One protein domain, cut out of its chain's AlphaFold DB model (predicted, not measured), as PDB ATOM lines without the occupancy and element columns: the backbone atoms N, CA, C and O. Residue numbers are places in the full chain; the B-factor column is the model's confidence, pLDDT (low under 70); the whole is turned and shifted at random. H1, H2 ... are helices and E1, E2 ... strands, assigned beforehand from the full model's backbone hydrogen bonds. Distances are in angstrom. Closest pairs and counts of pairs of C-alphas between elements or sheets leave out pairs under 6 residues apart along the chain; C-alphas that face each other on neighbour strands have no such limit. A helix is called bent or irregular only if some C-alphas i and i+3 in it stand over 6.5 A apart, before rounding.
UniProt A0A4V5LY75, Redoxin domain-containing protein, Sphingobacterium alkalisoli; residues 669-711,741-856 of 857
ATOM      1  N   SER A 669      -4.415  52.702  12.289       89.88
ATOM      2  CA  SER A 669      -3.754  52.179  11.079       89.88
ATOM      3  C   SER A 669      -4.714  51.419  10.164       89.88
ATOM      4  O   SER A 669      -4.676  51.599   8.947       89.88
ATOM      5  N   PHE A 670      -5.612  50.603  10.725       92.81
ATOM      6  CA  PHE A 670      -6.624  49.882   9.952       92.81
ATOM      7  C   PHE A 670      -7.681  50.837   9.389       92.81
ATOM      8  O   PHE A 670      -8.008  50.741   8.209       92.81
ATOM      9  N   MET A 671      -8.176  51.775  10.204       94.44
ATOM     10  CA  MET A 671      -9.173  52.760   9.766       94.44
ATOM     11  C   MET A 671      -8.640  53.632   8.617       94.44
ATOM     12  O   MET A 671      -9.301  53.743   7.587       94.44
ATOM     13  N   LEU A 672      -7.409  54.146   8.735       94.56
ATOM     14  CA  LEU A 672      -6.726  54.885   7.669       94.56
ATOM     15  C   LEU A 672      -6.528  54.001   6.426       94.56
ATOM     16  O   LEU A 672      -6.897  54.387   5.322       94.56
ATOM     17  N   SER A 673      -6.025  52.772   6.599       94.19
ATOM     18  CA  SER A 673      -5.830  51.829   5.482       94.19
ATOM     19  C   SER A 673      -7.134  51.478   4.756       94.19
ATOM     20  O   SER A 673      -7.098  51.130   3.577       94.19
ATOM     21  N   TYR A 674      -8.282  51.549   5.441       96.00
ATOM     22  CA  TYR A 674      -9.593  51.308   4.844       96.00
ATOM     23  C   TYR A 674     -10.194  52.558   4.172       96.00
ATOM     24  O   TYR A 674     -10.864  52.430   3.148       96.00
ATOM     25  N   ALA A 675      -9.926  53.761   4.685       96.88
ATOM     26  CA  ALA A 675     -10.307  55.020   4.034       96.88
ATOM     27  C   ALA A 675      -9.504  55.261   2.736       96.88
ATOM     28  O   ALA A 675     -10.058  55.671   1.715       96.88
ATOM     29  N   PHE A 676      -8.211  54.921   2.754       97.06
ATOM     30  CA  PHE A 676      -7.237  55.189   1.688       97.06
ATOM     31  C   PHE A 676      -6.777  53.907   0.976       97.06
ATOM     32  O   PHE A 676      -5.592  53.674   0.734       97.06
ATOM     33  N   GLN A 677      -7.734  53.025   0.663       94.25
ATOM     34  CA  GLN A 677      -7.471  51.707   0.065       94.25
ATOM     35  C   GLN A 677      -6.757  51.755  -1.292       94.25
ATOM     36  O   GLN A 677      -6.106  50.775  -1.652       94.25
ATOM     37  N   ALA A 678      -6.901  52.833  -2.067       94.38
ATOM     38  CA  ALA A 678      -6.261  52.966  -3.376       94.38
ATOM     39  C   ALA A 678      -4.805  53.433  -3.232       94.38
ATOM     40  O   ALA A 678      -3.896  52.899  -3.871       94.38
ATOM     41  N   GLU A 679      -4.579  54.384  -2.336       95.94
ATOM     42  CA  GLU A 679      -3.295  55.015  -2.069       95.94
ATOM     43  C   GLU A 679      -2.368  54.058  -1.319       95.94
ATOM     44  O   GLU A 679      -1.244  53.829  -1.754       95.94
ATOM     45  N   MET A 680      -2.884  53.364  -0.299       94.44
ATOM     46  CA  MET A 680      -2.163  52.332   0.459       94.44
ATOM     47  C   MET A 680      -1.978  51.007  -0.314       94.44
ATOM     48  O   MET A 680      -1.314  50.087   0.173       94.44
ATOM     49  N   LYS A 681      -2.560  50.852  -1.513       93.62
ATOM     50  CA  LYS A 681      -2.582  49.572  -2.241       93.62
ATOM     51  C   LYS A 681      -1.176  49.090  -2.614       93.62
ATOM     52  O   LYS A 681      -0.517  49.685  -3.464       93.62
ATOM     53  N   GLY A 682      -0.776  47.949  -2.055       91.31
ATOM     54  CA  GLY A 682       0.509  47.300  -2.339       91.31
ATOM     55  C   GLY A 682       1.657  47.735  -1.426       91.31
ATOM     56  O   GLY A 682       2.709  47.105  -1.471       91.31
ATOM     57  N   PHE A 683       1.448  48.738  -0.572       91.12
ATOM     58  CA  PHE A 683       2.427  49.164   0.423       91.12
ATOM     59  C   PHE A 683       2.305  48.374   1.724       91.12
ATOM     60  O   PHE A 683       1.252  47.827   2.063       91.12
ATOM     61  N   SER A 684       3.402  48.341   2.474       87.00
ATOM     62  CA  SER A 684       3.428  47.891   3.858       87.00
ATOM     63  C   SER A 684       3.497  49.084   4.813       87.00
ATOM     64  O   SER A 684       3.780  50.215   4.420       87.00
ATOM     65  N   TRP A 685       3.317  48.827   6.108       85.31
ATOM     66  CA  TRP A 685       3.590  49.834   7.133       85.31
ATOM     67  C   TRP A 685       5.092  50.131   7.322       85.31
ATOM     68  O   TRP A 685       5.433  50.967   8.139       85.31
ATOM     69  N   ASN A 686       5.993  49.545   6.528       86.81
ATOM     70  CA  ASN A 686       7.392  49.976   6.435       86.81
ATOM     71  C   ASN A 686       7.637  50.998   5.308       86.81
ATOM     72  O   ASN A 686       8.788  51.372   5.086       86.81
ATOM     73  N   ASP A 687       6.593  51.430   4.585       89.88
ATOM     74  CA  ASP A 687       6.732  52.255   3.376       89.88
ATOM     75  C   ASP A 687       6.209  53.693   3.482       89.88
ATOM     76  O   ASP A 687       6.522  54.498   2.606       89.88
ATOM     77  N   TYR A 688       5.433  54.024   4.518       89.69
ATOM     78  CA  TYR A 688       4.809  55.344   4.655       89.69
ATOM     79  C   TYR A 688       5.826  56.464   4.894       89.69
ATOM     80  O   TYR A 688       6.856  56.275   5.540       89.69
ATOM     81  N   VAL A 689       5.462  57.672   4.471       92.88
ATOM     82  CA  VAL A 689       6.118  58.916   4.891       92.88
ATOM     83  C   VAL A 689       5.067  59.799   5.551       92.88
ATOM     84  O   VAL A 689       3.999  60.011   4.984       92.88
ATOM     85  N   PHE A 690       5.347  60.309   6.750       92.50
ATOM     86  CA  PHE A 690       4.488  61.313   7.377       92.50
ATOM     87  C   PHE A 690       4.923  62.725   6.994       92.50
ATOM     88  O   PHE A 690       6.115  63.030   6.971       92.50
ATOM     89  N   ASP A 691       3.948  63.611   6.829       91.94
ATOM     90  CA  ASP A 691       4.180  65.051   6.776       91.94
ATOM     91  C   ASP A 691       4.853  65.551   8.076       91.94
ATOM     92  O   ASP A 691       4.409  65.177   9.176       91.94
ATOM     93  N   PRO A 692       5.904  66.394   8.015       89.25
ATOM     94  CA  PRO A 692       6.519  66.990   9.201       89.25
ATOM     95  C   PRO A 692       5.511  67.698  10.120       89.25
ATOM     96  O   PRO A 692       5.555  67.482  11.332       89.25
ATOM     97  N   ALA A 693       4.556  68.444   9.556       89.56
ATOM     98  CA  ALA A 693       3.550  69.222  10.279       89.56
ATOM     99  C   ALA A 693       2.379  68.386  10.835       89.56
ATOM    100  O   ALA A 693       1.595  68.890  11.644       89.56
ATOM    101  N   LEU A 694       2.248  67.105  10.462       89.81
ATOM    102  CA  LEU A 694       1.257  66.215  11.076       89.81
ATOM    103  C   LEU A 694       1.603  66.001  12.571       89.81
ATOM    104  O   LEU A 694       2.714  65.546  12.866       89.81
ATOM    105  N   PRO A 695       0.699  66.274  13.535       87.62
ATOM    106  CA  PRO A 695       1.050  66.263  14.956       87.62
ATOM    107  C   PRO A 695       1.531  64.900  15.470       87.62
ATOM    108  O   PRO A 695       0.941  63.861  15.165       87.62
ATOM    109  N   SER A 696       2.542  64.897  16.346       82.81
ATOM    110  CA  SER A 696       3.132  63.673  16.915       82.81
ATOM    111  C   SER A 696       2.108  62.774  17.619       82.81
ATOM    112  O   SER A 696       2.191  61.557  17.509       82.81
ATOM    113  N   LYS A 697       1.079  63.351  18.259       83.69
ATOM    114  CA  LYS A 697      -0.031  62.596  18.876       83.69
ATOM    115  C   LYS A 697      -0.886  61.837  17.848       83.69
ATOM    116  O   LYS A 697      -1.422  60.782  18.170       83.69
ATOM    117  N   VAL A 698      -0.999  62.338  16.616       86.38
ATOM    118  CA  VAL A 698      -1.717  61.670  15.515       86.38
ATOM    119  C   VAL A 698      -0.846  60.573  14.903       86.38
ATOM    120  O   VAL A 698      -1.307  59.440  14.778       86.38
ATOM    121  N   LYS A 699       0.437  60.868  14.638       85.00
ATOM    122  CA  LYS A 699       1.453  59.870  14.241       85.00
ATOM    123  C   LYS A 699       1.463  58.688  15.222       85.00
ATOM    124  O   LYS A 699       1.283  57.544  14.815       85.00
ATOM    125  N   PHE A 700       1.547  58.972  16.524       80.62
ATOM    126  CA  PHE A 700       1.506  57.977  17.601       80.62
ATOM    127  C   PHE A 700       0.235  57.118  17.578       80.62
ATOM    128  O   PHE A 700       0.343  55.901  17.666       80.62
ATOM    129  N   LYS A 701      -0.958  57.706  17.403       83.94
ATOM    130  CA  LYS A 701      -2.211  56.932  17.298       83.94
ATOM    131  C   LYS A 701      -2.235  56.004  16.086       83.94
ATOM    132  O   LYS A 701      -2.662  54.859  16.214       83.94
ATOM    133  N   ILE A 702      -1.781  56.491  14.928       86.12
ATOM    134  CA  ILE A 702      -1.709  55.708  13.688       86.12
ATOM    135  C   ILE A 702      -0.775  54.505  13.876       86.12
ATOM    136  O   ILE A 702      -1.161  53.391  13.531       86.12
ATOM    137  N   LEU A 703       0.407  54.706  14.467       78.81
ATOM    138  CA  LEU A 703       1.379  53.631  14.683       78.81
ATOM    139  C   LEU A 703       0.978  52.692  15.834       78.81
ATOM    140  O   LEU A 703       0.864  51.486  15.623       78.81
ATOM    141  N   LYS A 704       0.694  53.207  17.038       72.31
ATOM    142  CA  LYS A 704       0.356  52.423  18.245       72.31
ATOM    143  C   LYS A 704      -1.117  51.968  18.264       72.31
ATOM    144  O   LYS A 704      -1.816  52.027  19.273       72.31
ATOM    145  N   ALA A 705      -1.589  51.453  17.130       57.34
ATOM    146  CA  ALA A 705      -2.972  51.038  16.885       57.34
ATOM    147  C   ALA A 705      -3.441  49.787  17.673       57.34
ATOM    148  O   ALA A 705      -4.553  49.308  17.446       57.34
ATOM    149  N   GLY A 706      -2.600  49.236  18.556       56.41
ATOM    150  CA  GLY A 706      -2.919  48.096  19.424       56.41
ATOM    151  C   GLY A 706      -3.490  48.471  20.797       56.41
ATOM    152  O   GLY A 706      -4.128  47.627  21.427       56.41
ATOM    153  N   ASP A 707      -3.299  49.713  21.255       66.94
ATOM    154  CA  ASP A 707      -3.813  50.173  22.550       66.94
ATOM    155  C   ASP A 707      -5.348  50.180  22.549       66.94
ATOM    156  O   ASP A 707      -5.977  50.773  21.668       66.94
ATOM    157  N   THR A 708      -5.975  49.572  23.560       68.56
ATOM    158  CA  THR A 708      -7.441  49.410  23.608       68.56
ATOM    159  C   THR A 708      -8.220  50.724  23.666       68.56
ATOM    160  O   THR A 708      -9.395  50.739  23.303       68.56
ATOM    161  N   GLU A 709      -7.584  51.814  24.088       71.06
ATOM    162  CA  GLU A 709      -8.147  53.172  24.115       71.06
ATOM    163  C   GLU A 709      -8.140  53.847  22.734       71.06
ATOM    164  O   GLU A 709      -8.972  54.706  22.450       71.06
ATOM    165  N   ASN A 710      -7.224  53.435  21.851       81.94
ATOM    166  CA  ASN A 710      -7.086  53.959  20.491       81.94
ATOM    167  C   ASN A 710      -7.890  53.152  19.455       81.94
ATOM    168  O   ASN A 710      -7.797  53.426  18.256       81.94
ATOM    169  N   LEU A 711      -8.696  52.177  19.888       90.25
ATOM    170  CA  LEU A 711      -9.658  51.498  19.020       90.25
ATOM    171  C   LEU A 711     -10.878  52.398  18.778       90.25
ATOM    172  O   LEU A 711     -11.428  52.986  19.707       90.25
ATOM    173  N   VAL A 741      -6.830  64.092   8.705       94.88
ATOM    174  CA  VAL A 741      -5.762  63.258   8.126       94.88
ATOM    175  C   VAL A 741      -6.196  62.721   6.771       94.88
ATOM    176  O   VAL A 741      -7.249  62.093   6.672       94.88
ATOM    177  N   SER A 742      -5.343  62.895   5.759       95.94
ATOM    178  CA  SER A 742      -5.502  62.271   4.445       95.94
ATOM    179  C   SER A 742      -4.206  61.591   3.985       95.94
ATOM    180  O   SER A 742      -3.167  61.683   4.652       95.94
ATOM    181  N   VAL A 743      -4.279  60.839   2.885       96.88
ATOM    182  CA  VAL A 743      -3.157  60.076   2.322       96.88
ATOM    183  C   VAL A 743      -3.102  60.263   0.814       96.88
ATOM    184  O   VAL A 743      -4.050  59.915   0.115       96.88
ATOM    185  N   ASP A 744      -1.956  60.730   0.322       96.25
ATOM    186  CA  ASP A 744      -1.628  60.758  -1.103       96.25
ATOM    187  C   ASP A 744      -0.784  59.543  -1.491       96.25
ATOM    188  O   ASP A 744       0.027  59.048  -0.706       96.25
ATOM    189  N   ARG A 745      -0.874  59.134  -2.758       96.38
ATOM    190  CA  ARG A 745       0.100  58.241  -3.397       96.38
ATOM    191  C   ARG A 745       1.095  59.098  -4.184       96.38
ATOM    192  O   ARG A 745       0.717  59.681  -5.197       96.38
ATOM    193  N   ARG A 746       2.334  59.227  -3.701       96.06
ATOM    194  CA  ARG A 746       3.365  60.116  -4.276       96.06
ATOM    195  C   ARG A 746       4.547  59.315  -4.831       96.06
ATOM    196  O   ARG A 746       4.769  58.177  -4.424       96.06
ATOM    197  N   MET A 747       5.289  59.908  -5.766       96.00
ATOM    198  CA  MET A 747       6.468  59.326  -6.420       96.00
ATOM    199  C   MET A 747       7.602  60.355  -6.376       96.00
ATOM    200  O   MET A 747       7.555  61.338  -7.112       96.00
ATOM    201  N   ASP A 748       8.580  60.161  -5.491       96.06
ATOM    202  CA  ASP A 748       9.646  61.141  -5.228       96.06
ATOM    203  C   ASP A 748      10.873  60.482  -4.561       96.06
ATOM    204  O   ASP A 748      10.861  59.294  -4.224       96.06
ATOM    205  N   SER A 749      11.947  61.251  -4.377       95.31
ATOM    206  CA  SER A 749      13.168  60.869  -3.665       95.31
ATOM    207  C   SER A 749      13.010  61.075  -2.160       95.31
ATOM    208  O   SER A 749      13.081  62.199  -1.658       95.31
ATOM    209  N   ILE A 750      12.816  59.979  -1.427       95.31
ATOM    210  CA  ILE A 750      12.572  59.998   0.020       95.31
ATOM    211  C   ILE A 750      13.747  59.437   0.819       95.31
ATOM    212  O   ILE A 750      14.443  58.521   0.374       95.31
ATOM    213  N   ASP A 751      13.943  59.981   2.021       94.62
ATOM    214  CA  ASP A 751      14.882  59.440   3.003       94.62
ATOM    215  C   ASP A 751      14.354  58.113   3.571       94.62
ATOM    216  O   ASP A 751      13.237  58.041   4.087       94.62
ATOM    217  N   VAL A 752      15.184  57.072   3.535       94.75
ATOM    218  CA  VAL A 752      14.888  55.731   4.061       94.75
ATOM    219  C   VAL A 752      16.063  55.198   4.882       94.75
ATOM    220  O   VAL A 752      17.193  55.673   4.751       94.75
ATOM    221  N   TYR A 753      15.813  54.164   5.684       94.88
ATOM    222  CA  TYR A 753      16.867  53.289   6.191       94.88
ATOM    223  C   TYR A 753      17.014  52.062   5.293       94.88
ATOM    224  O   TYR A 753      16.141  51.195   5.259       94.88
ATOM    225  N   GLU A 754      18.136  51.969   4.587       93.81
ATOM    226  CA  GLU A 754      18.593  50.705   4.018       93.81
ATOM    227  C   GLU A 754      19.117  49.820   5.158       93.81
ATOM    228  O   GLU A 754      19.877  50.276   6.016       93.81
ATOM    229  N   ILE A 755      18.647  48.573   5.213       92.69
ATOM    230  CA  ILE A 755      19.015  47.613   6.251       92.69
ATOM    231  C   ILE A 755      20.213  46.795   5.767       92.69
ATOM    232  O   ILE A 755      20.057  45.787   5.075       92.69
ATOM    233  N   GLU A 756      21.410  47.225   6.155       93.00
ATOM    234  CA  GLU A 756      22.650  46.493   5.903       93.00
ATOM    235  C   GLU A 756      22.938  45.535   7.071       93.00
ATOM    236  O   GLU A 756      22.835  45.907   8.243       93.00
ATOM    237  N   LEU A 757      23.307  44.289   6.767       93.19
ATOM    238  CA  LEU A 757      23.685  43.297   7.778       93.19
ATOM    239  C   LEU A 757      25.208  43.196   7.880       93.19
ATOM    240  O   LEU A 757      25.913  43.326   6.884       93.19
ATOM    241  N   SER A 758      25.710  42.925   9.082       93.00
ATOM    242  CA  SER A 758      27.128  42.623   9.338       93.00
ATOM    243  C   SER A 758      27.261  41.354  10.173       93.00
ATOM    244  O   SER A 758      26.302  40.962  10.832       93.00
ATOM    245  N   ASP A 759      28.447  40.747  10.201       92.06
ATOM    246  CA  ASP A 759      28.744  39.444  10.832       92.06
ATOM    247  C   ASP A 759      28.297  39.333  12.304       92.06
ATOM    248  O   ASP A 759      28.005  38.251  12.811       92.06
ATOM    249  N   LYS A 760      28.145  40.473  12.993       95.06
ATOM    250  CA  LYS A 760      27.523  40.557  14.325       95.06
ATOM    251  C   LYS A 760      26.090  39.995  14.371       95.06
ATOM    252  O   LYS A 760      25.624  39.697  15.466       95.06
ATOM    253  N   ILE A 761      25.404  39.836  13.235       92.31
ATOM    254  CA  ILE A 761      24.048  39.273  13.140       92.31
ATOM    255  C   ILE A 761      23.983  37.841  13.682       92.31
ATOM    256  O   ILE A 761      22.978  37.451  14.274       92.31
ATOM    257  N   ASP A 762      25.075  37.077  13.575       90.94
ATOM    258  CA  ASP A 762      25.135  35.710  14.095       90.94
ATOM    259  C   ASP A 762      25.158  35.654  15.631       90.94
ATOM    260  O   ASP A 762      24.800  34.628  16.203       90.94
ATOM    261  N   ARG A 763      25.443  36.775  16.315       92.12
ATOM    262  CA  ARG A 763      25.289  36.910  17.779       92.12
ATOM    263  C   ARG A 763      23.831  36.867  18.237       92.12
ATOM    264  O   ARG A 763      23.582  36.574  19.400       92.12
ATOM    265  N   ILE A 764      22.894  37.206  17.347       93.38
ATOM    266  CA  ILE A 764      21.449  37.144  17.597       93.38
ATOM    267  C   ILE A 764      20.752  36.096  16.724       93.38
ATOM    268  O   ILE A 764      19.525  36.051  16.699       93.38
ATOM    269  N   ARG A 765      21.491  35.252  15.988       91.06
ATOM    270  CA  ARG A 765      20.893  34.132  15.251       91.06
ATOM    271  C   ARG A 765      20.286  33.157  16.253       91.06
ATOM    272  O   ARG A 765      20.945  32.755  17.207       91.06
ATOM    273  N   THR A 766      19.041  32.757  16.010       86.75
ATOM    274  CA  THR A 766      18.339  31.867  16.934       86.75
ATOM    275  C   THR A 766      19.029  30.511  17.053       86.75
ATOM    276  O   THR A 766      19.450  29.922  16.052       86.75
ATOM    277  N   THR A 767      19.073  29.975  18.274       79.50
ATOM    278  CA  THR A 767      19.389  28.553  18.508       79.50
ATOM    279  C   THR A 767      18.167  27.648  18.283       79.50
ATOM    280  O   THR A 767      18.265  26.424  18.358       79.50
ATOM    281  N   GLY A 768      17.017  28.243  17.947       73.56
ATOM    282  CA  GLY A 768      15.743  27.582  17.715       73.56
ATOM    283  C   GLY A 768      14.819  27.679  18.929       73.56
ATOM    284  O   GLY A 768      14.766  28.686  19.634       73.56
ATOM    285  N   GLY A 769      14.039  26.624  19.153       67.00
ATOM    286  CA  GLY A 769      13.014  26.604  20.192       67.00
ATOM    287  C   GLY A 769      11.756  27.395  19.818       67.00
ATOM    288  O   GLY A 769      11.402  27.544  18.646       67.00
ATOM    289  N   MET A 770      11.043  27.851  20.843       71.00
ATOM    290  CA  MET A 770       9.704  28.430  20.751       71.00
ATOM    291  C   MET A 770       9.709  29.798  20.046       71.00
ATOM    292  O   MET A 770      10.433  30.711  20.437       71.00
ATOM    293  N   ARG A 771       8.838  29.977  19.043       74.12
ATOM    294  CA  ARG A 771       8.646  31.282  18.400       74.12
ATOM    295  C   ARG A 771       7.841  32.233  19.288       74.12
ATOM    296  O   ARG A 771       6.643  32.034  19.486       74.12
ATOM    297  N   ILE A 772       8.473  33.318  19.729       74.88
ATOM    298  CA  ILE A 772       7.873  34.388  20.533       74.88
ATOM    299  C   ILE A 772       7.930  35.708  19.756       74.88
ATOM    300  O   ILE A 772       8.949  36.078  19.182       74.88
ATOM    301  N   ASN A 773       6.808  36.426  19.741       71.62
ATOM    302  CA  ASN A 773       6.641  37.743  19.123       71.62
ATOM    303  C   ASN A 773       5.960  38.666  20.150       71.62
ATOM    304  O   ASN A 773       4.772  38.978  20.042       71.62
ATOM    305  N   ARG A 774       6.687  38.981  21.229       62.66
ATOM    306  CA  ARG A 774       6.184  39.615  22.456       62.66
ATOM    307  C   ARG A 774       6.104  41.132  22.295       62.66
ATOM    308  O   ARG A 774       6.948  41.859  22.801       62.66
ATOM    309  N   ILE A 775       5.034  41.602  21.664       54.38
ATOM    310  CA  ILE A 775       4.545  42.973  21.853       54.38
ATOM    311  C   ILE A 775       3.515  42.904  22.994       54.38
ATOM    312  O   ILE A 775       2.350  42.589  22.754       54.38
ATOM    313  N   GLN A 776       3.962  43.063  24.248       51.09
ATOM    314  CA  GLN A 776       3.070  43.094  25.426       51.09
ATOM    315  C   GLN A 776       2.531  44.507  25.662       51.09
ATOM    316  O   GLN A 776       1.322  44.707  25.709       51.09
ATOM    317  N   SER A 777       3.441  45.474  25.709       53.22
ATOM    318  CA  SER A 777       3.211  46.910  25.566       53.22
ATOM    319  C   SER A 777       4.452  47.502  24.865       53.22
ATOM    320  O   SER A 777       5.329  46.739  24.449       53.22
ATOM    321  N   LEU A 778       4.533  48.827  24.692       51.88
ATOM    322  CA  LEU A 778       5.801  49.493  24.329       51.88
ATOM    323  C   LEU A 778       6.622  49.907  25.565       51.88
ATOM    324  O   LEU A 778       7.778  50.292  25.426       51.88
ATOM    325  N   GLU A 779       6.020  49.817  26.754       54.50
ATOM    326  CA  GLU A 779       6.657  50.091  28.045       54.50
ATOM    327  C   GLU A 779       7.449  48.858  28.533       54.50
ATOM    328  O   GLU A 779       8.556  48.989  29.049       54.50
ATOM    329  N   ASP A 780       6.906  47.652  28.330       64.25
ATOM    330  CA  ASP A 780       7.529  46.357  28.635       64.25
ATOM    331  C   ASP A 780       8.709  46.012  27.703       64.25
ATOM    332  O   ASP A 780       8.817  46.478  26.570       64.25
ATOM    333  N   GLU A 781       9.542  45.074  28.156       71.88
ATOM    334  CA  GLU A 781      10.567  44.402  27.349       71.88
ATOM    335  C   GLU A 781       9.950  43.699  26.119       71.88
ATOM    336  O   GLU A 781       9.152  42.759  26.253       71.88
ATOM    337  N   ILE A 782      10.354  44.102  24.911       79.50
ATOM    338  CA  ILE A 782       9.862  43.514  23.657       79.50
ATOM    339  C   ILE A 782      10.776  42.344  23.279       79.50
ATOM    340  O   ILE A 782      11.933  42.545  22.922       79.50
ATOM    341  N   LEU A 783      10.266  41.111  23.340       81.94
ATOM    342  CA  LEU A 783      11.040  39.896  23.044       81.94
ATOM    343  C   LEU A 783      10.639  39.272  21.703       81.94
ATOM    344  O   LEU A 783       9.495  38.856  21.504       81.94
ATOM    345  N   TYR A 784      11.616  39.127  20.820       86.75
ATOM    346  CA  TYR A 784      11.549  38.282  19.638       86.75
ATOM    347  C   TYR A 784      12.416  37.045  19.876       86.75
ATOM    348  O   TYR A 784      13.588  37.182  20.209       86.75
ATOM    349  N   GLN A 785      11.854  35.850  19.708       86.06
ATOM    350  CA  GLN A 785      12.594  34.583  19.761       86.06
ATOM    351  C   GLN A 785      12.130  33.689  18.613       86.06
ATOM    352  O   GLN A 785      10.931  33.650  18.323       86.06
ATOM    353  N   ASN A 786      13.061  33.014  17.941       86.06
ATOM    354  CA  ASN A 786      12.851  32.218  16.731       86.06
ATOM    355  C   ASN A 786      11.899  32.910  15.726       86.06
ATOM    356  O   ASN A 786      10.934  32.339  15.205       86.06
ATOM    357  N   VAL A 787      12.141  34.203  15.498       87.56
ATOM    358  CA  VAL A 787      11.390  35.046  14.560       87.56
ATOM    359  C   VAL A 787      12.265  35.336  13.349       87.56
ATOM    360  O   VAL A 787      13.427  35.696  13.498       87.56
ATOM    361  N   SER A 788      11.716  35.217  12.137       89.12
ATOM    362  CA  SER A 788      12.454  35.603  10.935       89.12
ATOM    363  C   SER A 788      12.819  37.092  10.967       89.12
ATOM    364  O   SER A 788      11.993  37.947  11.292       89.12
ATOM    365  N   LEU A 789      14.053  37.415  10.581       90.44
ATOM    366  CA  LEU A 789      14.587  38.780  10.542       90.44
ATOM    367  C   LEU A 789      13.690  39.717   9.711       90.44
ATOM    368  O   LEU A 789      13.437  40.856  10.102       90.44
ATOM    369  N   ARG A 790      13.095  39.194   8.626       88.31
ATOM    370  CA  ARG A 790      12.074  39.881   7.818       88.31
ATOM    371  C   ARG A 790      10.863  40.340   8.644       88.31
ATOM    372  O   ARG A 790      10.363  41.435   8.412       88.31
ATOM    373  N   LEU A 791      10.372  39.531   9.588       86.88
ATOM    374  CA  LEU A 791       9.248  39.901  10.456       86.88
ATOM    375  C   LEU A 791       9.660  40.928  11.518       86.88
ATOM    376  O   LEU A 791       8.886  41.845  11.774       86.88
ATOM    377  N   PHE A 792      10.859  40.806  12.094       88.88
ATOM    378  CA  PHE A 792      11.386  41.805  13.028       88.88
ATOM    379  C   PHE A 792      11.498  43.187  12.365       88.88
ATOM    380  O   PHE A 792      10.915  44.154  12.849       88.88
ATOM    381  N   ILE A 793      12.143  43.263  11.194       88.88
ATOM    382  CA  ILE A 793      12.260  44.503  10.408       88.88
ATOM    383  C   ILE A 793      10.870  45.049  10.051       88.88
ATOM    384  O   ILE A 793      10.614  46.240  10.217       88.88
ATOM    385  N   ARG A 794       9.922  44.182   9.669       85.38
ATOM    386  CA  ARG A 794       8.526  44.563   9.382       85.38
ATOM    387  C   ARG A 794       7.680  44.920  10.625       85.38
ATOM    388  O   ARG A 794       6.473  45.119  10.508       85.38
ATOM    389  N   ASN A 795       8.300  44.993  11.802       85.25
ATOM    390  CA  ASN A 795       7.736  45.575  13.018       85.25
ATOM    391  C   ASN A 795       8.558  46.788  13.516       85.25
ATOM    392  O   ASN A 795       8.103  47.487  14.418       85.25
ATOM    393  N   LEU A 796       9.738  47.087  12.948       84.81
ATOM    394  CA  LEU A 796      10.552  48.243  13.365       84.81
ATOM    395  C   LEU A 796       9.871  49.590  13.087       84.81
ATOM    396  O   LEU A 796      10.205  50.569  13.746       84.81
ATOM    397  N   PHE A 797       8.892  49.650  12.177       81.62
ATOM    398  CA  PHE A 797       8.162  50.880  11.847       81.62
ATOM    399  C   PHE A 797       7.424  51.508  13.047       81.62
ATOM    400  O   PHE A 797       7.178  52.707  13.053       81.62
ATOM    401  N   TYR A 798       7.112  50.737  14.098       75.38
ATOM    402  CA  TYR A 798       6.562  51.290  15.344       75.38
ATOM    403  C   TYR A 798       7.591  52.102  16.164       75.38
ATOM    404  O   TYR A 798       7.205  52.762  17.125       75.38
ATOM    405  N   LEU A 799       8.889  52.006  15.842       80.56
ATOM    406  CA  LEU A 799      10.007  52.421  16.703       80.56
ATOM    407  C   LEU A 799      10.947  53.459  16.050       80.56
ATOM    408  O   LEU A 799      11.713  54.111  16.765       80.56
ATOM    409  N   ILE A 800      10.901  53.609  14.720       86.56
ATOM    410  CA  ILE A 800      11.798  54.453  13.902       86.56
ATOM    411  C   ILE A 800      11.033  55.555  13.146       86.56
ATOM    412  O   ILE A 800       9.822  55.472  12.960       86.56
ATOM    413  N   ASP A 801      11.744  56.588  12.687       85.81
ATOM    414  CA  ASP A 801      11.186  57.795  12.054       85.81
ATOM    415  C   ASP A 801      10.987  57.701  10.526       85.81
ATOM    416  O   ASP A 801      10.368  58.594   9.946       85.81
ATOM    417  N   ARG A 802      11.509  56.657   9.860       89.12
ATOM    418  CA  ARG A 802      11.612  56.565   8.385       89.12
ATOM    419  C   ARG A 802      11.215  55.190   7.828       89.12
ATOM    420  O   ARG A 802      11.356  54.192   8.538       89.12
ATOM    421  N   PRO A 803      10.809  55.112   6.542       91.81
ATOM    422  CA  PRO A 803      10.652  53.845   5.829       91.81
ATOM    423  C   PRO A 803      11.922  52.981   5.846       91.81
ATOM    424  O   PRO A 803      13.035  53.505   5.923       91.81
ATOM    425  N   THR A 804      11.771  51.664   5.678       91.44
ATOM    426  CA  THR A 804      12.910  50.727   5.578       91.44
ATOM    427  C   THR A 804      12.971  50.019   4.233       91.44
ATOM    428  O   THR A 804      11.958  49.489   3.777       91.44
ATOM    429  N   VAL A 805      14.170  49.870   3.675       89.31
ATOM    430  CA  VAL A 805      14.448  49.008   2.518       89.31
ATOM    431  C   VAL A 805      15.327  47.841   2.972       89.31
ATOM    432  O   VAL A 805      16.393  48.054   3.539       89.31
ATOM    433  N   PHE A 806      14.889  46.603   2.737       86.69
ATOM    434  CA  PHE A 806      15.632  45.386   3.087       86.69
ATOM    435  C   PHE A 806      15.544  44.366   1.951       86.69
ATOM    436  O   PHE A 806      14.444  44.032   1.504       86.69
ATOM    437  N   GLY A 807      16.696  43.869   1.494       72.12
ATOM    438  CA  GLY A 807      16.768  42.785   0.513       72.12
ATOM    439  C   GLY A 807      16.226  41.468   1.078       72.12
ATOM    440  O   GLY A 807      16.376  41.176   2.263       72.12
ATOM    441  N   GLU A 808      15.575  40.654   0.244       61.88
ATOM    442  CA  GLU A 808      14.921  39.430   0.717       61.88
ATOM    443  C   GLU A 808      15.927  38.346   1.138       61.88
ATOM    444  O   GLU A 808      16.462  37.612   0.310       61.88
ATOM    445  N   ASN A 809      16.117  38.174   2.449       62.25
ATOM    446  CA  ASN A 809      16.729  36.975   3.019       62.25
ATOM    447  C   ASN A 809      15.821  36.362   4.098       62.25
ATOM    448  O   ASN A 809      15.955  36.629   5.291       62.25
ATOM    449  N   GLU A 810      14.873  35.524   3.668       61.22
ATOM    450  CA  GLU A 810      13.886  34.891   4.558       61.22
ATOM    451  C   GLU A 810      14.468  33.804   5.480       61.22
ATOM    452  O   GLU A 810      13.775  33.325   6.377       61.22
ATOM    453  N   SER A 811      15.726  33.397   5.267       74.75
ATOM    454  CA  SER A 811      16.332  32.273   5.990       74.75
ATOM    455  C   SER A 811      16.723  32.608   7.433       74.75
ATOM    456  O   SER A 811      16.629  31.751   8.314       74.75
ATOM    457  N   ILE A 812      17.136  33.851   7.699       88.00
ATOM    458  CA  ILE A 812      17.675  34.251   9.002       88.00
ATOM    459  C   ILE A 812      16.534  34.365  10.015       88.00
ATOM    460  O   ILE A 812      15.610  35.161   9.839       88.00
ATOM    461  N   HIS A 813      16.624  33.581  11.087       90.38
ATOM    462  CA  HIS A 813      15.775  33.678  12.272       90.38
ATOM    463  C   HIS A 813      16.622  34.154  13.453       90.38
ATOM    464  O   HIS A 813      17.787  33.764  13.569       90.38
ATOM    465  N   ILE A 814      16.049  35.015  14.291       92.44
ATOM    466  CA  ILE A 814      16.758  35.730  15.351       92.44
ATOM    467  C   ILE A 814      16.070  35.619  16.712       92.44
ATOM    468  O   ILE A 814      14.843  35.499  16.796       92.44
ATOM    469  N   ASP A 815      16.901  35.738  17.745       91.81
ATOM    470  CA  ASP A 815      16.536  35.946  19.140       91.81
ATOM    471  C   ASP A 815      17.034  37.346  19.544       91.81
ATOM    472  O   ASP A 815      18.235  37.579  19.673       91.81
ATOM    473  N   ILE A 816      16.122  38.309  19.693       90.81
ATOM    474  CA  ILE A 816      16.436  39.685  20.101       90.81
ATOM    475  C   ILE A 816      15.412  40.207  21.113       90.81
ATOM    476  O   ILE A 816      14.214  40.315  20.848       90.81
ATOM    477  N   GLN A 817      15.915  40.573  22.286       88.94
ATOM    478  CA  GLN A 817      15.209  41.373  23.278       88.94
ATOM    479  C   GLN A 817      15.482  42.853  22.995       88.94
ATOM    480  O   GLN A 817      16.603  43.215  22.642       88.94
ATOM    481  N   LEU A 818      14.471  43.702  23.152       88.06
ATOM    482  CA  LEU A 818      14.606  45.152  23.261       88.06
ATOM    483  C   LEU A 818      14.272  45.536  24.715       88.06
ATOM    484  O   LEU A 818      13.324  44.968  25.274       88.06
ATOM    485  N   PRO A 819      15.024  46.452  25.349       86.12
ATOM    486  CA  PRO A 819      14.782  46.844  26.735       86.12
ATOM    487  C   PRO A 819      13.424  47.539  26.915       86.12
ATOM    488  O   PRO A 819      12.835  48.058  25.965       86.12
ATOM    489  N   SER A 820      12.951  47.583  28.162       81.25
ATOM    490  CA  SER A 820      11.869  48.490  28.569       81.25
ATOM    491  C   SER A 820      12.231  49.934  28.188       81.25
ATOM    492  O   SER A 820      13.401  50.317  28.249       81.25
ATOM    493  N   GLY A 821      11.252  50.708  27.714       78.81
ATOM    494  CA  GLY A 821      11.475  52.076  27.229       78.81
ATOM    495  C   GLY A 821      12.216  52.191  25.885       78.81
ATOM    496  O   GLY A 821      12.500  53.300  25.441       78.81
ATOM    497  N   PHE A 822      12.508  51.086  25.174       84.62
ATOM    498  CA  PHE A 822      13.173  51.157  23.858       84.62
ATOM    499  C   PHE A 822      12.393  51.998  22.832       84.62
ATOM    500  O   PHE A 822      12.989  52.561  21.914       84.62
ATOM    501  N   ALA A 823      11.068  52.106  22.972       79.62
ATOM    502  CA  ALA A 823      10.239  52.958  22.124       79.62
ATOM    503  C   ALA A 823      10.541  54.459  22.297       79.62
ATOM    504  O   ALA A 823      10.435  55.203  21.320       79.62
ATOM    505  N   ASP A 824      10.982  54.881  23.483       82.62
ATOM    506  CA  ASP A 824      11.184  56.285  23.858       82.62
ATOM    507  C   ASP A 824      12.622  56.778  23.613       82.62
ATOM    508  O   ASP A 824      12.856  57.982  23.519       82.62
ATOM    509  N   LEU A 825      13.576  55.853  23.427       86.81
ATOM    510  CA  LEU A 825      14.961  56.160  23.052       86.81
ATOM    511  C   LEU A 825      15.052  57.024  21.782       86.81
ATOM    512  O   LEU A 825      14.250  56.899  20.843       86.81
ATOM    513  N   THR A 826      16.097  57.848  21.696       91.06
ATOM    514  CA  THR A 826      16.394  58.618  20.485       91.06
ATOM    515  C   THR A 826      16.714  57.695  19.311       91.06
ATOM    516  O   THR A 826      17.130  56.540  19.463       91.06
ATOM    517  N   ILE A 827      16.570  58.215  18.090       90.75
ATOM    518  CA  ILE A 827      16.868  57.432  16.890       90.75
ATOM    519  C   ILE A 827      18.338  56.986  16.830       90.75
ATOM    520  O   ILE A 827      18.616  55.913  16.306       90.75
ATOM    521  N   GLN A 828      19.283  57.739  17.405       93.38
ATOM    522  CA  GLN A 828      20.697  57.347  17.392       93.38
ATOM    523  C   GLN A 828      20.991  56.203  18.369       93.38
ATOM    524  O   GLN A 828      21.703  55.272  17.998       93.38
ATOM    525  N   GLU A 829      20.387  56.201  19.560       95.25
ATOM    526  CA  GLU A 829      20.492  55.088  20.516       95.25
ATOM    527  C   GLU A 829      19.874  53.807  19.940       95.25
ATOM    528  O   GLU A 829      20.500  52.747  19.962       95.25
ATOM    529  N   LYS A 830      18.691  53.912  19.316       94.38
ATOM    530  CA  LYS A 830      18.043  52.798  18.601       94.38
ATOM    531  C   LYS A 830      18.925  52.246  17.477       94.38
ATOM    532  O   LYS A 830      19.082  51.032  17.358       94.38
ATOM    533  N   ARG A 831      19.533  53.125  16.667       95.12
ATOM    534  CA  ARG A 831      20.471  52.742  15.596       95.12
ATOM    535  C   ARG A 831      21.721  52.057  16.149       95.12
ATOM    536  O   ARG A 831      22.132  51.039  15.598       95.12
ATOM    537  N   HIS A 832      22.290  52.571  17.238       95.94
ATOM    538  CA  HIS A 832      23.452  51.988  17.907       95.94
ATOM    539  C   HIS A 832      23.143  50.581  18.443       95.94
ATOM    540  O   HIS A 832      23.826  49.624  18.081       95.94
ATOM    541  N   TYR A 833      22.051  50.434  19.201       95.75
ATOM    542  CA  TYR A 833      21.599  49.163  19.775       95.75
ATOM    543  C   TYR A 833      21.409  48.063  18.716       95.75
ATOM    544  O   TYR A 833      21.782  46.906  18.925       95.75
ATOM    545  N   LEU A 834      20.847  48.414  17.556       95.62
ATOM    546  CA  LEU A 834      20.660  47.484  16.442       95.62
ATOM    547  C   LEU A 834      21.989  47.156  15.731       95.62
ATOM    548  O   LEU A 834      22.238  45.989  15.420       95.62
ATOM    549  N   ALA A 835      22.888  48.132  15.564       95.81
ATOM    550  CA  ALA A 835      24.207  47.945  14.948       95.81
ATOM    551  C   ALA A 835      25.173  47.086  15.798       95.81
ATOM    552  O   ALA A 835      25.992  46.336  15.259       95.81
ATOM    553  N   GLU A 836      25.073  47.120  17.131       96.19
ATOM    554  CA  GLU A 836      25.767  46.167  18.020       96.19
ATOM    555  C   GLU A 836      25.374  44.705  17.752       96.19
ATOM    556  O   GLU A 836      26.190  43.790  17.908       96.19
ATOM    557  N   ARG A 837      24.119  44.510  17.332       95.56
ATOM    558  CA  ARG A 837      23.459  43.227  17.044       95.56
ATOM    559  C   ARG A 837      23.443  42.909  15.541       95.56
ATOM    560  O   ARG A 837      22.763  41.988  15.104       95.56
ATOM    561  N   GLY A 838      24.217  43.657  14.751       94.19
ATOM    562  CA  GLY A 838      24.467  43.408  13.331       94.19
ATOM    563  C   GLY A 838      23.418  43.922  12.349       94.19
ATOM    564  O   GLY A 838      23.544  43.624  11.164       94.19
ATOM    565  N   ILE A 839      22.426  44.693  12.806       95.06
ATOM    566  CA  ILE A 839      21.378  45.303  11.976       95.06
ATOM    567  C   ILE A 839      21.685  46.802  11.835       95.06
ATOM    568  O   ILE A 839      21.337  47.605  12.701       95.06
ATOM    569  N   ASN A 840      22.347  47.196  10.749       94.75
ATOM    570  CA  ASN A 840      22.730  48.586  10.512       94.75
ATOM    571  C   ASN A 840      21.608  49.329   9.773       94.75
ATOM    572  O   ASN A 840      21.240  48.962   8.659       94.75
ATOM    573  N   LEU A 841      21.081  50.401  10.374       95.38
ATOM    574  CA  LEU A 841      20.124  51.300   9.718       95.38
ATOM    575  C   LEU A 841      20.891  52.418   8.992       95.38
ATOM    576  O   LEU A 841      21.285  53.417   9.614       95.38
ATOM    577  N   VAL A 842      21.132  52.252   7.693       94.69
ATOM    578  CA  VAL A 842      21.941  53.166   6.872       94.69
ATOM    579  C   VAL A 842      21.040  54.198   6.179       94.69
ATOM    580  O   VAL A 842      20.158  53.807   5.417       94.69
ATOM    581  N   PRO A 843      21.210  55.513   6.425       95.25
ATOM    582  CA  PRO A 843      20.416  56.536   5.750       95.25
ATOM    583  C   PRO A 843      20.725  56.563   4.249       95.25
ATOM    584  O   PRO A 843      21.881  56.714   3.850       95.25
ATOM    585  N   ARG A 844      19.689  56.458   3.417       95.38
ATOM    586  CA  ARG A 844      19.762  56.587   1.955       95.38
ATOM    587  C   ARG A 844      18.639  57.484   1.452       95.38
ATOM    588  O   ARG A 844      17.598  57.577   2.096       95.38
ATOM    589  N   LYS A 845      18.814  58.054   0.259       95.81
ATOM    590  CA  LYS A 845      17.703  58.578  -0.545       95.81
ATOM    591  C   LYS A 845      17.358  57.597  -1.652       95.81
ATOM    592  O   LYS A 845      18.250  57.136  -2.358       95.81
ATOM    593  N   VAL A 846      16.073  57.283  -1.792       94.50
ATOM    594  CA  VAL A 846      15.559  56.353  -2.804       94.50
ATOM    595  C   VAL A 846      14.378  56.998  -3.518       94.50
ATOM    596  O   VAL A 846      13.400  57.383  -2.880       94.50
ATOM    597  N   PHE A 847      14.458  57.085  -4.847       95.44
ATOM    598  CA  PHE A 847      13.342  57.508  -5.691       95.44
ATOM    599  C   PHE A 847      12.363  56.345  -5.870       95.44
ATOM    600  O   PHE A 847      12.692  55.350  -6.519       95.44
ATOM    601  N   ARG A 848      11.178  56.439  -5.258       94.56
ATOM    602  CA  ARG A 848      10.148  55.391  -5.324       94.56
ATOM    603  C   ARG A 848       8.744  55.943  -5.099       94.56
ATOM    604  O   ARG A 848       8.567  57.099  -4.727       94.56
ATOM    605  N   GLU A 849       7.752  55.085  -5.303       95.44
ATOM    606  CA  GLU A 849       6.366  55.362  -4.934       95.44
ATOM    607  C   GLU A 849       6.158  55.089  -3.435       95.44
ATOM    608  O   GLU A 849       6.742  54.143  -2.895       95.44
ATOM    609  N   TYR A 850       5.344  55.899  -2.759       95.25
ATOM    610  CA  TYR A 850       5.047  55.767  -1.329       95.25
ATOM    611  C   TYR A 850       3.695  56.404  -0.954       95.25
ATOM    612  O   TYR A 850       3.238  57.336  -1.626       95.25
ATOM    613  N   PRO A 851       3.048  55.951   0.138       96.19
ATOM    614  CA  PRO A 851       1.911  56.645   0.722       96.19
ATOM    615  C   PRO A 851       2.406  57.784   1.629       96.19
ATOM    616  O   PRO A 851       3.120  57.552   2.610       96.19
ATOM    617  N   TYR A 852       2.027  59.017   1.299       95.94
ATOM    618  CA  TYR A 852       2.316  60.215   2.085       95.94
ATOM    619  C   TYR A 852       1.114  60.553   2.966       95.94
ATOM    620  O   TYR A 852       0.051  60.890   2.451       95.94
ATOM    621  N   ILE A 853       1.271  60.452   4.285       95.44
ATOM    622  CA  ILE A 853       0.201  60.662   5.266       95.44
ATOM    623  C   ILE A 853       0.346  62.067   5.854       95.44
ATOM    624  O   ILE A 853       1.339  62.366   6.525       95.44
ATOM    625  N   TYR A 854      -0.647  62.925   5.627       94.88
ATOM    626  CA  TYR A 854      -0.562  64.358   5.905       94.88
ATOM    627  C   TYR A 854      -1.797  64.896   6.622       94.88
ATOM    628  O   TYR A 854      -2.825  64.225   6.731       94.88
ATOM    629  N   LYS A 855      -1.680  66.116   7.156       93.25
ATOM    630  CA  LYS A 855      -2.809  66.808   7.777       93.25
ATOM    631  C   LYS A 855      -3.694  67.391   6.671       93.25
ATOM    632  O   LYS A 855      -3.215  68.228   5.910       93.25
ATOM    633  N   SER A 856      -4.957  66.980   6.585       88.12
ATOM    634  CA  SER A 856      -5.909  67.624   5.675       88.12
ATOM    635  C   SER A 856      -6.296  69.019   6.186       88.12
ATOM    636  O   SER A 856      -6.201  69.303   7.387       88.12
TER     637      SER A 856
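Overview. This is residues 669 to 711 and 741 to 856 of the 857 residues of the protein "Redoxin domain-containing protein" of Sphingobacterium alkalisoli (UniProt A0A4V5LY75). A long, bent ribbon of two strands, E1 and E5, runs along one side of the domain and joins two groups of parts: the small helices H1 and H2 near one end, and a small sheet E2, E3, E4 with H3 and H4 on its opposite faces towards the other, where H5 packs on E5. Two long links, residues 676 to 695 and 794 to 812, are each tied to the ribbon by a short pairing. The printed part has 159 residues with five named helices and five named strands, in the order H1, H2, E1, H3, E2, E3, H4, E4, H5, E5. Both sheets, E2 - E3 - E4 and E1 - E5, are antiparallel, and the class is mixed, helices and strands. The whole is compact, with a radius of gyration of the C-alphas of 16.0 A and spans of 47 by 37 by 27 A.

Along the chain. H1, residues 669 to 675, begins at C-alpha 669 at (-3.754, 52.179, 11.079) and is 10.0 A long. H2 is residues 696 to 703, 10.4 A. E1, residues 741 to 757, begins at C-alpha 741 at (-5.762, 63.258, 8.126), spans 35.6 A and bends by 85 degrees at residue 744. H3 is residues 759 to 764, 10.2 A; it is neither bent nor irregular, but only just: C-alphas 759 and 762 are 6.1 A apart. E2 is residues 772 to 774, 5.8 A; E3 is residues 782 to 788, 15.2 A; H4 is residues 789 to 793, 6.2 A; E4 is residues 813 to 818, 15.9 A. H5 is residues 827 to 836, 14.4 A. E5, residues 839 to 855, spans 32.6 A, bends by 92 degrees at residue 847 and ends at C-alpha 855 at (-2.809, 66.808, 7.777).

Arrangement. E1 and E5 are antiparallel neighbours at 176 degrees; N 742 and O 854 are 3.0 A apart, and N 756 and O 840 3.1 A, both within hydrogen-bond range. Residues 689 to 690 pair parallel with 852 to 853 of E5, and residues 804 to 805 pair parallel with 753 to 754 of E1. H1 and E1 are near each other, with 6 pairs of C-alphas within 10 A. H1 and H2 touch, about perpendicular at 86 degrees, with Ser 669 and Ile 702 as their closest C-alphas at 4.8 A. The closest C-alphas of H5 and E5 are those of Arg 831 and Leu 841, 6.1 A apart. H3 and H5 are close but not clearly touching; their closest C-alphas, of Lys 760 and Glu 836, are 6.9 A apart. E2 and E3 form a hairpin, with N 774 and O 783 at 2.8 A; E3 and E4 are antiparallel at 173 degrees, with N 816 and O 784 at 2.8 A. H3 is on this sheet at a height of 4.6 A, over none of its strands. H4 is on the opposite face at a height of 7.9 A, only just over none, with 2 of its C-alphas on E3 and 2 on E4. Every O i to N i+4 pair is within hydrogen-bond range in H1, H2, H4 and H5; in H3 0 of 2 are, but 3 of its 3 O i to N i+3 pairs are.

Size, cuts and confidence. The two C-alphas farthest apart, of Thr 767 and Ser 856, are 48.3 A apart. Residues 712 to 740 are not printed, and C-alphas 711 and 741 are 16.5 A apart across this cut. The links H1 to H2 and H4 to E4 are long. Mean pLDDT of the printed part is 86.6; it is under 70 at residues 705 to 708, 769, 774 to 780 and 808 to 810.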